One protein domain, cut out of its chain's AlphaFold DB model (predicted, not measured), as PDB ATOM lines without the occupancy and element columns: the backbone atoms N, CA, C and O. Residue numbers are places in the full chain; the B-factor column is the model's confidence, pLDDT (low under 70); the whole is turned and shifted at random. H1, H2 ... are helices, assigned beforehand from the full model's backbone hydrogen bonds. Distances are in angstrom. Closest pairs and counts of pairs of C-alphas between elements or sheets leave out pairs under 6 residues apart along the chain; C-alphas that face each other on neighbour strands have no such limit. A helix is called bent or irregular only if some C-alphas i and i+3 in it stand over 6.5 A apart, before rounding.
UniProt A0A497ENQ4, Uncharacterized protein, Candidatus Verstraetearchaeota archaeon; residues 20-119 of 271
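AT A GLANCE: This is residues 20 to 119 of the 271 residues of an uncharacterized protein of Candidatus Verstraetearchaeota archaeon (UniProt A0A497ENQ4). The model is an open arch made of a double row of helices: H1, H2 and H3 trace it in one direction, and after the turn at residues 66 to 72 H4, H5 and H6 fold back beside them. H1 with H6 makes one leg, H2 with H5 the top, and the hairpin of H3 and H4 the other leg, while the short H7 follows H6 near the free end of the first leg. The printed part has 100 residues, with seven named helices in the order H1 to H7 and no named strand, and its class is all helix. The whole is loose, with a radius of gyration of the C-alphas of 17.5 A, and elongated, spanning 51 by 33 by 19 A.

IN THESE COORDINATES: H1, residues 20 to 31, begins at C-alpha 20 at (133.585, 118.099, 96.064) and is 15.9 A long from first to last C-alpha. H2 has residues 33 to 43 and is 15.4 A long. H3, residues 47 to 65, is the longest helix at 25.4 A, with a kink of 27 degrees near residue 55; it is only just irregular, with C-alphas 53 and 56 6.8 A apart. H4 has residues 73 to 85 and is 18.6 A long, from C-alpha 73 at (176.738, 139.156, 91.660). H5 has residues 88 to 99 and is 16.3 A long. H6, residues 106 to 112, and H7, residues 114 to 117, are shorter; C-alpha 117 is at (142.979, 126.111, 93.758).

HOW THE PARTS SIT: H1 touches H6 with residues 26 to 30 alone, at a shallow tilt of 22 degrees, opposite ways; the closest C-alphas, of Lys 30 and Ala 107, are 5.4 A apart. H1 only just touches H7, with 3 pairs of C-alphas within 8 A, the closest those of Ile 22 and Lys 114 at 7.0 A. H2 and H5 only just touch, with 3 pairs of C-alphas within 8 A, made on H5 by residue 99 alone; their closest C-alphas, of Tyr 37 and Phe 99, are 6.3 A apart, and they run opposite ways at a shallow tilt of 23 degrees. H3 and H4 form a helical hairpin at a shallow tilt of 18 degrees, with the C-alphas of Ala 55 and Leu 84 closest at 5.0 A. H1 and H3 are apart. Every O i to N i+4 pair is within hydrogen-bond range in H1, H2, H4, H5 and H6, against 11 of 15 in H3, and H7 is too short for such a pair.

THE WHOLE: The two C-alphas farthest apart, of His 20 and Arg 71, are 51.0 A from each other. The printed part has no cut and no long link. Its mean pLDDT is 95.4, and no printed residue is under 70.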
ATOM      1  N   HIS A  20     133.154 119.118  95.111       93.88
ATOM      2  CA  HIS A  20     133.585 118.099  96.064       93.88
ATOM      3  C   HIS A  20     135.116 118.001  96.179       93.88
ATOM      4  O   HIS A  20     135.614 117.785  97.276       93.88
ATOM      5  N   ILE A  21     135.870 118.232  95.096       95.00
ATOM      6  CA  ILE A  21     137.342 118.201  95.114       95.00
ATOM      7  C   ILE A  21     137.893 119.409  95.875       95.00
ATOM      8  O   ILE A  21     138.806 119.272  96.688       95.00
ATOM      9  N   ILE A  22     137.365 120.608  95.616       94.88
ATOM     10  CA  ILE A  22     137.852 121.830  96.272       94.88
ATOM     11  C   ILE A  22     137.444 121.894  97.751       94.88
ATOM     12  O   ILE A  22     138.221 122.365  98.584       94.88
ATOM     13  N   ASP A  23     136.265 121.383  98.098       95.62
ATOM     14  CA  ASP A  23     135.794 121.320  99.481       95.62
ATOM     15  C   ASP A  23     136.502 120.214 100.274       95.62
ATOM     16  O   ASP A  23     136.874 120.431 101.432       95.62
ATOM     17  N   GLU A  24     136.776 119.062  99.651       95.50
ATOM     18  CA  GLU A  24     137.630 118.025 100.238       95.50
ATOM     19  C   GLU A  24     139.047 118.553 100.482       95.50
ATOM     20  O   GLU A  24     139.589 118.367 101.574       95.50
ATOM     21  N   TRP A  25     139.636 119.256  99.507       95.88
ATOM     22  CA  TRP A  25     140.946 119.895  99.648       95.88
ATOM     23  C   TRP A  25     140.986 120.847 100.848       95.88
ATOM     24  O   TRP A  25     141.882 120.750 101.692       95.88
ATOM     25  N   GLU A  26     139.998 121.737 100.966       97.00
ATOM     26  CA  GLU A  26     139.933 122.700 102.066       97.00
ATOM     27  C   GLU A  26     139.792 121.990 103.415       97.00
ATOM     28  O   GLU A  26     140.550 122.267 104.350       97.00
ATOM     29  N   THR A  27     138.827 121.073 103.510       97.50
ATOM     30  CA  THR A  27     138.509 120.345 104.742       97.50
ATOM     31  C   THR A  27     139.715 119.534 105.199       97.50
ATOM     32  O   THR A  27     140.104 119.587 106.366       97.50
ATOM     33  N   THR A  28     140.371 118.843 104.268       96.75
ATOM     34  CA  THR A  28     141.558 118.034 104.549       96.75
ATOM     35  C   THR A  28     142.714 118.895 105.045       96.75
ATOM     36  O   THR A  28     143.359 118.530 106.031       96.75
ATOM     37  N   LEU A  29     142.975 120.048 104.420       95.81
ATOM     38  CA  LEU A  29     144.043 120.945 104.866       95.81
ATOM     39  C   LEU A  29     143.774 121.519 106.256       95.81
ATOM     40  O   LEU A  29     144.679 121.510 107.090       95.81
ATOM     41  N   LYS A  30     142.543 121.966 106.530       96.19
ATOM     42  CA  LYS A  30     142.144 122.464 107.856       96.19
ATOM     43  C   LYS A  30     142.300 121.383 108.927       96.19
ATOM     44  O   LYS A  30     142.948 121.616 109.943       96.19
ATOM     45  N   ASN A  31     141.811 120.173 108.664       96.50
ATOM     46  CA  ASN A  31     141.925 119.046 109.593       96.50
ATOM     47  C   ASN A  31     143.381 118.600 109.809       96.50
ATOM     48  O   ASN A  31     143.727 118.066 110.862       96.50
ATOM     49  N   ALA A  32     144.259 118.838 108.834       95.81
ATOM     50  CA  ALA A  32     145.681 118.541 108.944       95.81
ATOM     51  C   ALA A  32     146.487 119.603 109.718       95.81
ATOM     52  O   ALA A  32     147.675 119.369 109.945       95.81
ATOM     53  N   GLN A  33     145.891 120.729 110.137       95.19
ATOM     54  CA  GLN A  33     146.602 121.873 110.731       95.19
ATOM     55  C   GLN A  33     147.528 121.469 111.886       95.19
ATOM     56  O   GLN A  33     148.724 121.756 111.840       95.19
ATOM     57  N   ALA A  34     147.010 120.751 112.889       94.25
ATOM     58  CA  ALA A  34     147.800 120.332 114.051       94.25
ATOM     59  C   ALA A  34     148.958 119.399 113.657       94.25
ATOM     60  O   ALA A  34     150.081 119.548 114.132       94.25
ATOM     61  N   ARG A  35     148.709 118.467 112.727       96.31
ATOM     62  CA  ARG A  35     149.743 117.563 112.203       96.31
ATOM     63  C   ARG A  35     150.836 118.335 111.463       96.31
ATOM     64  O   ARG A  35     152.012 118.041 111.651       96.31
ATOM     65  N   ILE A  36     150.462 119.311 110.634       95.50
ATOM     66  CA  ILE A  36     151.408 120.174 109.912       95.50
ATOM     67  C   ILE A  36     152.263 120.957 110.910       95.50
ATOM     68  O   ILE A  36     153.487 120.950 110.784       95.50
ATOM     69  N   TYR A  37     151.638 121.576 111.915       95.69
ATOM     70  CA  TYR A  37     152.338 122.363 112.929       95.69
ATOM     71  C   TYR A  37     153.341 121.521 113.724       95.69
ATOM     72  O   TYR A  37     154.520 121.869 113.798       95.69
ATOM     73  N   ASN A  38     152.909 120.363 114.228       95.75
ATOM     74  CA  ASN A  38     153.761 119.462 115.003       95.75
ATOM     75  C   ASN A  38     154.953 118.957 114.180       95.75
ATOM     76  O   ASN A  38     156.092 119.015 114.640       95.75
ATOM     77  N   ASN A  39     154.711 118.527 112.937       96.25
ATOM     78  CA  ASN A  39     155.780 118.070 112.049       96.25
ATOM     79  C   ASN A  39     156.775 119.197 111.729       96.25
ATOM     80  O   ASN A  39     157.978 118.948 111.622       96.25
ATOM     81  N   LEU A  40     156.291 120.433 111.574       94.25
ATOM     82  CA  LEU A  40     157.136 121.588 111.291       94.25
ATOM     83  C   LEU A  40     158.066 121.908 112.465       94.25
ATOM     84  O   LEU A  40     159.271 122.041 112.257       94.25
ATOM     85  N   LEU A  41     157.527 121.980 113.686       93.94
ATOM     86  CA  LEU A  41     158.324 122.248 114.886       93.94
ATOM     87  C   LEU A  41     159.273 121.098 115.230       93.94
ATOM     88  O   LEU A  41     160.376 121.338 115.711       93.94
ATOM     89  N   GLN A  42     158.892 119.853 114.933       96.12
ATOM     90  CA  GLN A  42     159.788 118.709 115.083       96.12
ATOM     91  C   GLN A  42     160.976 118.788 114.113       96.12
ATOM     92  O   GLN A  42     162.103 118.473 114.489       96.12
ATOM     93  N   LYS A  43     160.740 119.204 112.862       95.12
ATOM     94  CA  LYS A  43     161.792 119.313 111.841       95.12
ATOM     95  C   LYS A  43     162.702 120.523 112.065       95.12
ATOM     96  O   LYS A  43     163.899 120.440 111.800       95.12
ATOM     97  N   ILE A  44     162.144 121.641 112.524       96.56
ATOM     98  CA  ILE A  44     162.862 122.904 112.730       96.56
ATOM     99  C   ILE A  44     162.644 123.377 114.177       96.56
ATOM    100  O   ILE A  44     161.904 124.332 114.413       96.56
ATOM    101  N   PRO A  45     163.280 122.720 115.163       96.25
ATOM    102  CA  PRO A  45     163.056 123.021 116.577       96.25
ATOM    103  C   PRO A  45     163.810 124.264 117.081       96.25
ATOM    104  O   PRO A  45     163.617 124.678 118.222       96.25
ATOM    105  N   SER A  46     164.724 124.832 116.289       97.25
ATOM    106  CA  SER A  46     165.626 125.902 116.734       97.25
ATOM    107  C   SER A  46     166.134 126.780 115.586       97.25
ATOM    108  O   SER A  46     166.035 126.409 114.416       97.25
ATOM    109  N   ASP A  47     166.754 127.916 115.929       97.31
ATOM    110  CA  ASP A  47     167.444 128.806 114.978       97.31
ATOM    111  C   ASP A  47     168.553 128.074 114.210       97.31
ATOM    112  O   ASP A  47     168.691 128.213 112.997       97.31
ATOM    113  N   THR A  48     169.313 127.217 114.893       97.69
ATOM    114  CA  THR A  48     170.346 126.397 114.249       97.69
ATOM    115  C   THR A  48     169.742 125.450 113.213       97.69
ATOM    116  O   THR A  48     170.257 125.353 112.101       97.69
ATOM    117  N   ALA A  49     168.630 124.784 113.544       97.44
ATOM    118  CA  ALA A  49     167.940 123.912 112.597       97.44
ATOM    119  C   ALA A  49     167.343 124.704 111.423       97.44
ATOM    120  O   ALA A  49     167.403 124.249 110.283       97.44
ATOM    121  N   PHE A  50     166.818 125.905 111.680       97.56
ATOM    122  CA  PHE A  50     166.317 126.808 110.646       97.56
ATOM    123  C   PHE A  50     167.424 127.223 109.676       97.56
ATOM    124  O   PHE A  50     167.234 127.163 108.460       97.56
ATOM    125  N   LYS A  51     168.594 127.602 110.199       97.62
ATOM    126  CA  LYS A  51     169.745 127.976 109.376       97.62
ATOM    127  C   LYS A  51     170.170 126.826 108.474       97.62
ATOM    128  O   LYS A  51     170.167 126.994 107.263       97.62
ATOM    129  N   ASN A  52     170.368 125.642 109.047       97.00
ATOM    130  CA  ASN A  52     170.789 124.466 108.292       97.00
ATOM    131  C   ASN A  52     169.761 124.033 107.225       97.00
ATOM    132  O   ASN A  52     170.096 123.865 106.056       97.00
ATOM    133  N   PHE A  53     168.490 123.858 107.606       95.69
ATOM    134  CA  PHE A  53     167.487 123.246 106.723       95.69
ATOM    135  C   PHE A  53     166.778 124.217 105.776       95.69
ATOM    136  O   PHE A  53     166.156 123.759 104.819       95.69
ATOM    137  N   LEU A  54     166.824 125.526 106.037       94.69
ATOM    138  CA  LEU A  54     166.179 126.534 105.192       94.69
ATOM    139  C   LEU A  54     167.163 127.590 104.694       94.69
ATOM    140  O   LEU A  54     167.270 127.783 103.484       94.69
ATOM    141  N   ALA A  55     167.858 128.294 105.592       96.56
ATOM    142  CA  ALA A  55     168.634 129.472 105.199       96.56
ATOM    143  C   ALA A  55     169.850 129.118 104.330       96.56
ATOM    144  O   ALA A  55     170.015 129.683 103.247       96.56
ATOM    145  N   ASP A  56     170.674 128.181 104.794       96.94
ATOM    146  CA  ASP A  56     171.903 127.760 104.127       96.94
ATOM    147  C   ASP A  56     171.565 126.966 102.868       96.94
ATOM    148  O   ASP A  56     171.975 127.364 101.782       96.94
ATOM    149  N   ALA A  57     170.673 125.974 102.974       95.50
ATOM    150  CA  ALA A  57     170.189 125.207 101.825       95.50
ATOM    151  C   ALA A  57     169.638 126.099 100.692       95.50
ATOM    152  O   ALA A  57     169.929 125.873  99.516       95.50
ATOM    153  N   SER A  58     168.867 127.144 101.022       95.31
ATOM    154  CA  SER A  58     168.382 128.100 100.020       95.31
ATOM    155  C   SER A  58     169.503 128.970  99.452       95.31
ATOM    156  O   SER A  58     169.487 129.263  98.255       95.31
ATOM    157  N   SER A  59     170.442 129.413 100.290       96.81
ATOM    158  CA  SER A  59     171.538 130.288  99.866       96.81
ATOM    159  C   SER A  59     172.505 129.557  98.939       96.81
ATOM    160  O   SER A  59     172.874 130.112  97.909       96.81
ATOM    161  N   ASP A  60     172.838 128.306  99.248       96.50
ATOM    162  CA  ASP A  60     173.779 127.495  98.475       96.50
ATOM    163  C   ASP A  60     173.304 127.313  97.024       96.50
ATOM    164  O   ASP A  60     174.060 127.558  96.086       96.50
ATOM    165  N   VAL A  61     172.023 126.985  96.811       95.38
ATOM    166  CA  VAL A  61     171.452 126.846  95.455       95.38
ATOM    167  C   VAL A  61     171.249 128.207  94.777       95.38
ATOM    168  O   VAL A  61     171.486 128.361  93.578       95.38
ATOM    169  N   TYR A  62     170.831 129.236  95.520       95.69
ATOM    170  CA  TYR A  62     170.674 130.577  94.948       95.69
ATOM    171  C   TYR A  62     172.007 131.127  94.415       95.69
ATOM    172  O   TYR A  62     172.056 131.788  93.377       95.69
ATOM    173  N   GLU A  63     173.110 130.812  95.090       95.56
ATOM    174  CA  GLU A  63     174.452 131.218  94.689       95.56
ATOM    175  C   GLU A  63     174.916 130.588  93.370       95.56
ATOM    176  O   GLU A  63     175.663 131.244  92.635       95.56
ATOM    177  N   THR A  64     174.457 129.378  93.032       96.19
ATOM    178  CA  THR A  64     174.745 128.746  91.733       96.19
ATOM    179  C   THR A  64     173.871 129.301  90.611       96.19
ATOM    180  O   THR A  64     174.293 129.322  89.460       96.19
ATOM    181  N   PHE A  65     172.665 129.772  90.938       95.25
ATOM    182  CA  PHE A  65     171.725 130.346  89.976       95.25
ATOM    183  C   PHE A  65     172.135 131.747  89.489       95.25
ATOM    184  O   PHE A  65     171.966 132.081  88.317       95.25
ATOM    185  N   VAL A  66     172.675 132.593  90.373       95.06
ATOM    186  CA  VAL A  66     173.045 133.971  90.008       95.06
ATOM    187  C   VAL A  66     174.233 133.975  89.040       95.06
ATOM    188  O   VAL A  66     175.344 133.581  89.408       95.06
ATOM    189  N   ASN A  67     174.006 134.513  87.834       95.69
ATOM    190  CA  ASN A  67     175.030 134.681  86.801       95.69
ATOM    191  C   ASN A  67     176.273 135.394  87.377       95.69
ATOM    192  O   ASN A  67     176.160 136.546  87.811       95.69
ATOM    193  N   PRO A  68     177.458 134.754  87.358       95.00
ATOM    194  CA  PRO A  68     178.669 135.318  87.954       95.00
ATOM    195  C   PRO A  68     179.132 136.613  87.275       95.00
ATOM    196  O   PRO A  68     179.773 137.437  87.921       95.00
ATOM    197  N   ASN A  69     178.766 136.828  86.011       96.75
ATOM    198  CA  ASN A  69     179.128 138.021  85.244       96.75
ATOM    199  C   ASN A  69     178.136 139.178  85.434       96.75
ATOM    200  O   ASN A  69     178.336 140.264  84.887       96.75
ATOM    201  N   PHE A  70     177.051 138.974  86.188       96.25
ATOM    202  CA  PHE A  70     176.126 140.055  86.490       96.25
ATOM    203  C   PHE A  70     176.786 141.073  87.423       96.25
ATOM    204  O   PHE A  70     177.498 140.729  88.370       96.25
ATOM    205  N   ARG A  71     176.529 142.360  87.179       97.06
ATOM    206  CA  ARG A  71     177.102 143.442  87.982       97.06
ATOM    207  C   ARG A  71     176.765 143.241  89.464       97.06
ATOM    208  O   ARG A  71     175.599 143.288  89.849       97.06
ATOM    209  N   ARG A  72     177.806 143.111  90.297       96.50
ATOM    210  CA  ARG A  72     177.712 142.881  91.754       96.50
ATOM    211  C   ARG A  72     177.028 141.558  92.138       96.50
ATOM    212  O   ARG A  72     176.300 141.511  93.134       96.50
ATOM    213  N   ALA A  73     177.232 140.499  91.353       96.56
ATOM    214  CA  ALA A  73     176.738 139.156  91.660       96.56
ATOM    215  C   ALA A  73     177.141 138.688  93.073       96.56
ATOM    216  O   ALA A  73     176.315 138.142  93.799       96.56
ATOM    217  N   ASP A  74     178.371 138.975  93.495       96.94
ATOM    218  CA  ASP A  74     178.894 138.742  94.848       96.94
ATOM    219  C   ASP A  74     178.025 139.392  95.940       96.94
ATOM    220  O   ASP A  74     177.621 138.743  96.905       96.94
ATOM    221  N   VAL A  75     177.648 140.660  95.756       97.00
ATOM    222  CA  VAL A  75     176.809 141.394  96.712       97.00
ATOM    223  C   VAL A  75     175.386 140.841  96.738       97.00
ATOM    224  O   VAL A  75     174.765 140.811  97.799       97.00
ATOM    225  N   ILE A  76     174.845 140.426  95.590       96.81
ATOM    226  CA  ILE A  76     173.508 139.820  95.498       96.81
ATOM    227  C   ILE A  76     173.474 138.505  96.289       96.81
ATOM    228  O   ILE A  76     172.597 138.329  97.136       96.81
ATOM    229  N   LYS A  77     174.476 137.645  96.079       97.06
ATOM    230  CA  LYS A  77     174.674 136.382  96.807       97.06
ATOM    231  C   LYS A  77     174.794 136.609  98.316       97.06
ATOM    232  O   LYS A  77     173.990 136.095  99.092       97.06
ATOM    233  N   MET A  78     175.701 137.500  98.725       97.25
ATOM    234  CA  MET A  78     175.891 137.877 100.131       97.25
ATOM    235  C   MET A  78     174.591 138.382 100.776       97.25
ATOM    236  O   MET A  78     174.268 138.014 101.906       97.25
ATOM    237  N   LYS A  79     173.819 139.223 100.071       96.56
ATOM    238  CA  LYS A  79     172.552 139.762 100.588       96.56
ATOM    239  C   LYS A  79     171.525 138.669 100.871       96.56
ATOM    240  O   LYS A  79     170.840 138.782 101.886       96.56
ATOM    241  N   GLN A  80     171.402 137.660 100.008       96.62
ATOM    242  CA  GLN A  80     170.497 136.530 100.238       96.62
ATOM    243  C   GLN A  80     170.872 135.808 101.536       96.62
ATOM    244  O   GLN A  80     170.045 135.710 102.446       96.62
ATOM    245  N   ARG A  81     172.143 135.409 101.661       96.94
ATOM    246  CA  ARG A  81     172.643 134.640 102.806       96.94
ATOM    247  C   ARG A  81     172.466 135.382 104.129       96.94
ATOM    248  O   ARG A  81     171.878 134.852 105.068       96.94
ATOM    249  N   VAL A  82     172.877 136.652 104.190       97.06
ATOM    250  CA  VAL A  82     172.745 137.472 105.408       97.06
ATOM    251  C   VAL A  82     171.280 137.678 105.801       97.06
ATOM    252  O   VAL A  82     170.952 137.637 106.986       97.06
ATOM    253  N   LYS A  83     170.383 137.907 104.831       96.62
ATOM    254  CA  LYS A  83     168.958 138.120 105.117       96.62
ATOM    255  C   LYS A  83     168.289 136.862 105.656       96.62
ATOM    256  O   LYS A  83     167.542 136.969 106.625       96.62
ATOM    257  N   LEU A  84     168.558 135.701 105.063       96.62
ATOM    258  CA  LEU A  84     167.983 134.447 105.541       96.62
ATOM    259  C   LEU A  84     168.555 134.049 106.904       96.62
ATOM    260  O   LEU A  84     167.784 133.699 107.791       96.62
ATOM    261  N   ALA A  85     169.861 134.210 107.133       95.75
ATOM    262  CA  ALA A  85     170.499 133.851 108.404       95.75
ATOM    263  C   ALA A  85     169.927 134.592 109.630       95.75
ATOM    264  O   ALA A  85     170.012 134.091 110.748       95.75
ATOM    265  N   ARG A  86     169.336 135.780 109.439       96.69
ATOM    266  CA  ARG A  86     168.702 136.568 110.514       96.69
ATOM    267  C   ARG A  86     167.180 136.420 110.598       96.69
ATOM    268  O   ARG A  86     166.558 137.112 111.401       96.69
ATOM    269  N   ALA A  87     166.567 135.608 109.739       97.25
ATOM    270  CA  ALA A  87     165.115 135.580 109.572       97.25
ATOM    271  C   ALA A  87     164.381 134.676 110.577       97.25
ATOM    272  O   ALA A  87     163.153 134.721 110.618       97.25
ATOM    273  N   TYR A  88     165.094 133.893 111.398       97.00
ATOM    274  CA  TYR A  88     164.478 132.886 112.270       97.00
ATOM    275  C   TYR A  88     163.390 133.447 113.186       97.00
ATOM    276  O   TYR A  88     162.295 132.897 113.216       97.00
ATOM    277  N   SER A  89     163.649 134.544 113.905       96.75
ATOM    278  CA  SER A  89     162.665 135.087 114.851       96.75
ATOM    279  C   SER A  89     161.361 135.478 114.156       96.75
ATOM    280  O   SER A  89     160.290 135.084 114.607       96.75
ATOM    281  N   ALA A  90     161.458 136.175 113.019       96.50
ATOM    282  CA  ALA A  90     160.297 136.572 112.226       96.50
ATOM    283  C   ALA A  90     159.575 135.359 111.616       96.50
ATOM    284  O   ALA A  90     158.348 135.316 111.580       96.50
ATOM    285  N   TRP A  91     160.329 134.355 111.157       95.56
ATOM    286  CA  TRP A  91     159.767 133.100 110.664       95.56
ATOM    287  C   TRP A  91     158.994 132.363 111.765       95.56
ATOM    288  O   TRP A  91     157.832 132.022 111.564       95.56
ATOM    289  N   ASN A  92     159.600 132.169 112.938       94.69
ATOM    290  CA  ASN A  92     159.011 131.428 114.051       94.69
ATOM    291  C   ASN A  92     157.760 132.128 114.603       94.69
ATOM    292  O   ASN A  92     156.761 131.476 114.893       94.69
ATOM    293  N   GLU A  93     157.788 133.459 114.703       94.19
ATOM    294  CA  GLU A  93     156.610 134.259 115.052       94.19
ATOM    295  C   GLU A  93     155.486 134.082 114.021       94.19
ATOM    296  O   GLU A  93     154.341 133.828 114.389       94.19
ATOM    297  N   GLY A  94     155.811 134.122 112.725       94.00
ATOM    298  CA  GLY A  94     154.844 133.869 111.656       94.00
ATOM    299  C   GLY A  94     154.237 132.463 111.704       94.00
ATOM    300  O   GLY A  94     153.043 132.305 111.452       94.00
ATOM    301  N   ILE A  95     155.026 131.445 112.059       94.62
ATOM    302  CA  ILE A  95     154.526 130.080 112.260       94.62
ATOM    303  C   ILE A  95     153.562 130.022 113.445       94.62
ATOM    304  O   ILE A  95     152.463 129.490 113.293       94.62
ATOM    305  N   LYS A  96     153.920 130.612 114.590       92.75
ATOM    306  CA  LYS A  96     153.027 130.659 115.755       92.75
ATOM    307  C   LYS A  96     151.715 131.356 115.421       92.75
ATOM    308  O   LYS A  96     150.671 130.758 115.606       92.75
ATOM    309  N   ASN A  97     151.756 132.541 114.816       93.75
ATOM    310  CA  ASN A  97     150.541 133.280 114.454       93.75
ATOM    311  C   ASN A  97     149.653 132.533 113.441       93.75
ATOM    312  O   ASN A  97     148.439 132.727 113.405       93.75
ATOM    313  N   ALA A  98     150.247 131.698 112.586       95.31
ATOM    314  CA  ALA A  98     149.487 130.899 111.636       95.31
ATOM    315  C   ALA A  98     148.781 129.713 112.307       95.31
ATOM    316  O   ALA A  98     147.628 129.443 111.981       95.31
ATOM    317  N   PHE A  99     149.467 128.996 113.200       95.50
ATOM    318  CA  PHE A  99     149.049 127.665 113.653       95.50
ATOM    319  C   PHE A  99     148.618 127.579 115.120       95.50
ATOM    320  O   PHE A  99     147.925 126.623 115.466       95.50
ATOM    321  N   ASP A 100     149.021 128.537 115.949       90.00
ATOM    322  CA  ASP A 100     148.957 128.513 117.411       90.00
ATOM    323  C   ASP A 100     148.439 129.857 117.975       90.00
ATOM    324  O   ASP A 100     148.258 130.834 117.245       90.00
ATOM    325  N   GLY A 101     148.210 129.918 119.287       82.81
ATOM    326  CA  GLY A 101     147.733 131.108 119.996       82.81
ATOM    327  C   GLY A 101     146.213 131.301 119.969       82.81
ATOM    328  O   GLY A 101     145.456 130.404 119.606       82.81
ATOM    329  N   ASP A 102     145.765 132.491 120.382       80.44
ATOM    330  CA  ASP A 102     144.343 132.778 120.646       80.44
ATOM    331  C   ASP A 102     143.487 132.934 119.374       80.44
ATOM    332  O   ASP A 102     142.263 132.831 119.431       80.44
ATOM    333  N   SER A 103     144.112 133.207 118.222       84.69
ATOM    334  CA  SER A 103     143.418 133.389 116.937       84.69
ATOM    335  C   SER A 103     144.316 133.006 115.746       84.69
ATOM    336  O   SER A 103     144.817 133.880 115.028       84.69
ATOM    337  N   PRO A 104     144.591 131.702 115.544       93.44
ATOM    338  CA  PRO A 104     145.452 131.233 114.463       93.44
ATOM    339  C   PRO A 104     144.779 131.417 113.099       93.44
ATOM    340  O   PRO A 104     143.670 130.938 112.865       93.44
ATOM    341  N   TYR A 105     145.466 132.060 112.150       95.50
ATOM    342  CA  TYR A 105     144.858 132.409 110.858       95.50
ATOM    343  C   TYR A 105     144.930 131.311 109.780       95.50
ATOM    344  O   TYR A 105     144.483 131.543 108.653       95.50
ATOM    345  N   PHE A 106     145.534 130.142 110.038       96.06
ATOM    346  CA  PHE A 106     145.759 129.115 109.005       96.06
ATOM    347  C   PHE A 106     144.462 128.691 108.308       96.06
ATOM    348  O   PHE A 106     144.380 128.773 107.080       96.06
ATOM    349  N   ALA A 107     143.437 128.296 109.066       95.25
ATOM    350  CA  ALA A 107     142.171 127.829 108.503       95.25
ATOM    351  C   ALA A 107     141.481 128.906 107.646       95.25
ATOM    352  O   ALA A 107     141.007 128.617 106.542       95.25
ATOM    353  N   ASP A 108     141.495 130.160 108.097       95.69
ATOM    354  CA  ASP A 108     140.948 131.294 107.346       95.69
ATOM    355  C   ASP A 108     141.718 131.530 106.049       95.69
ATOM    356  O   ASP A 108     141.129 131.768 104.989       95.69
ATOM    357  N   ARG A 109     143.051 131.406 106.096       94.88
ATOM    358  CA  ARG A 109     143.888 131.516 104.901       94.88
ATOM    359  C   ARG A 109     143.582 130.407 103.904       94.88
ATOM    360  O   ARG A 109     143.453 130.745 102.730       94.88
ATOM    361  N   VAL A 110     143.405 129.153 104.331       95.81
ATOM    362  CA  VAL A 110     142.992 128.054 103.435       95.81
ATOM    363  C   VAL A 110     141.691 128.424 102.715       95.81
ATOM    364  O   VAL A 110     141.669 128.439 101.483       95.81
ATOM    365  N   THR A 111     140.660 128.847 103.456       96.38
ATOM    366  CA  THR A 111     139.376 129.301 102.885       96.38
ATOM    367  C   THR A 111     139.586 130.409 101.849       96.38
ATOM    368  O   THR A 111     139.146 130.310 100.706       96.38
ATOM    369  N   SER A 112     140.341 131.453 102.215       95.38
ATOM    370  CA  SER A 112     140.588 132.617 101.352       95.38
ATOM    371  C   SER A 112     141.369 132.295 100.072       95.38
ATOM    372  O   SER A 112     141.434 133.120  99.160       95.38
ATOM    373  N   LYS A 113     142.026 131.128 100.010       94.88
ATOM    374  CA  LYS A 113     142.831 130.687  98.866       94.88
ATOM    375  C   LYS A 113     142.133 129.644  97.999       94.88
ATOM    376  O   LYS A 113     142.717 129.284  96.981       94.88
ATOM    377  N   LYS A 114     140.889 129.247  98.306       93.88
ATOM    378  CA  LYS A 114     140.082 128.362  97.443       93.88
ATOM    379  C   LYS A 114     140.101 128.792  95.980       93.88
ATOM    380  O   LYS A 114     140.398 127.991  95.104       93.88
ATOM    381  N   SER A 115     139.884 130.078  95.706       94.00
ATOM    382  CA  SER A 115     139.868 130.591  94.331       94.00
ATOM    383  C   SER A 115     141.177 130.350  93.573       94.00
ATOM    384  O   SER A 115     141.152 130.198  92.360       94.00
ATOM    385  N   LYS A 116     142.322 130.246  94.260       94.19
ATOM    386  CA  LYS A 116     143.595 129.889  93.616       94.19
ATOM    387  C   LYS A 116     143.687 128.409  93.269       94.19
ATOM    388  O   LYS A 116     144.342 128.065  92.292       94.19
ATOM    389  N   TYR A 117     143.036 127.543  94.045       95.31
ATOM    390  CA  TYR A 117     142.979 126.111  93.758       95.31
ATOM    391  C   TYR A 117     142.194 125.808  92.474       95.31
ATOM    392  O   TYR A 117     142.393 124.757  91.876       95.31
ATOM    393  N   GLN A 118     141.394 126.758  91.975       95.69
ATOM    394  CA  GLN A 118     140.743 126.643  90.668       95.69
ATOM    395  C   GLN A 118     141.733 126.428  89.517       95.69
ATOM    396  O   GLN A 118     141.376 125.807  88.523       95.69
ATOM    397  N   LEU A 119     143.001 126.834  89.661       96.06
ATOM    398  CA  LEU A 119     144.051 126.521  88.686       96.06
ATOM    399  C   LEU A 119     144.330 125.009  88.557       96.06
ATOM    400  O   LEU A 119     144.938 124.581  87.583       96.06
TER     401      LEU A 119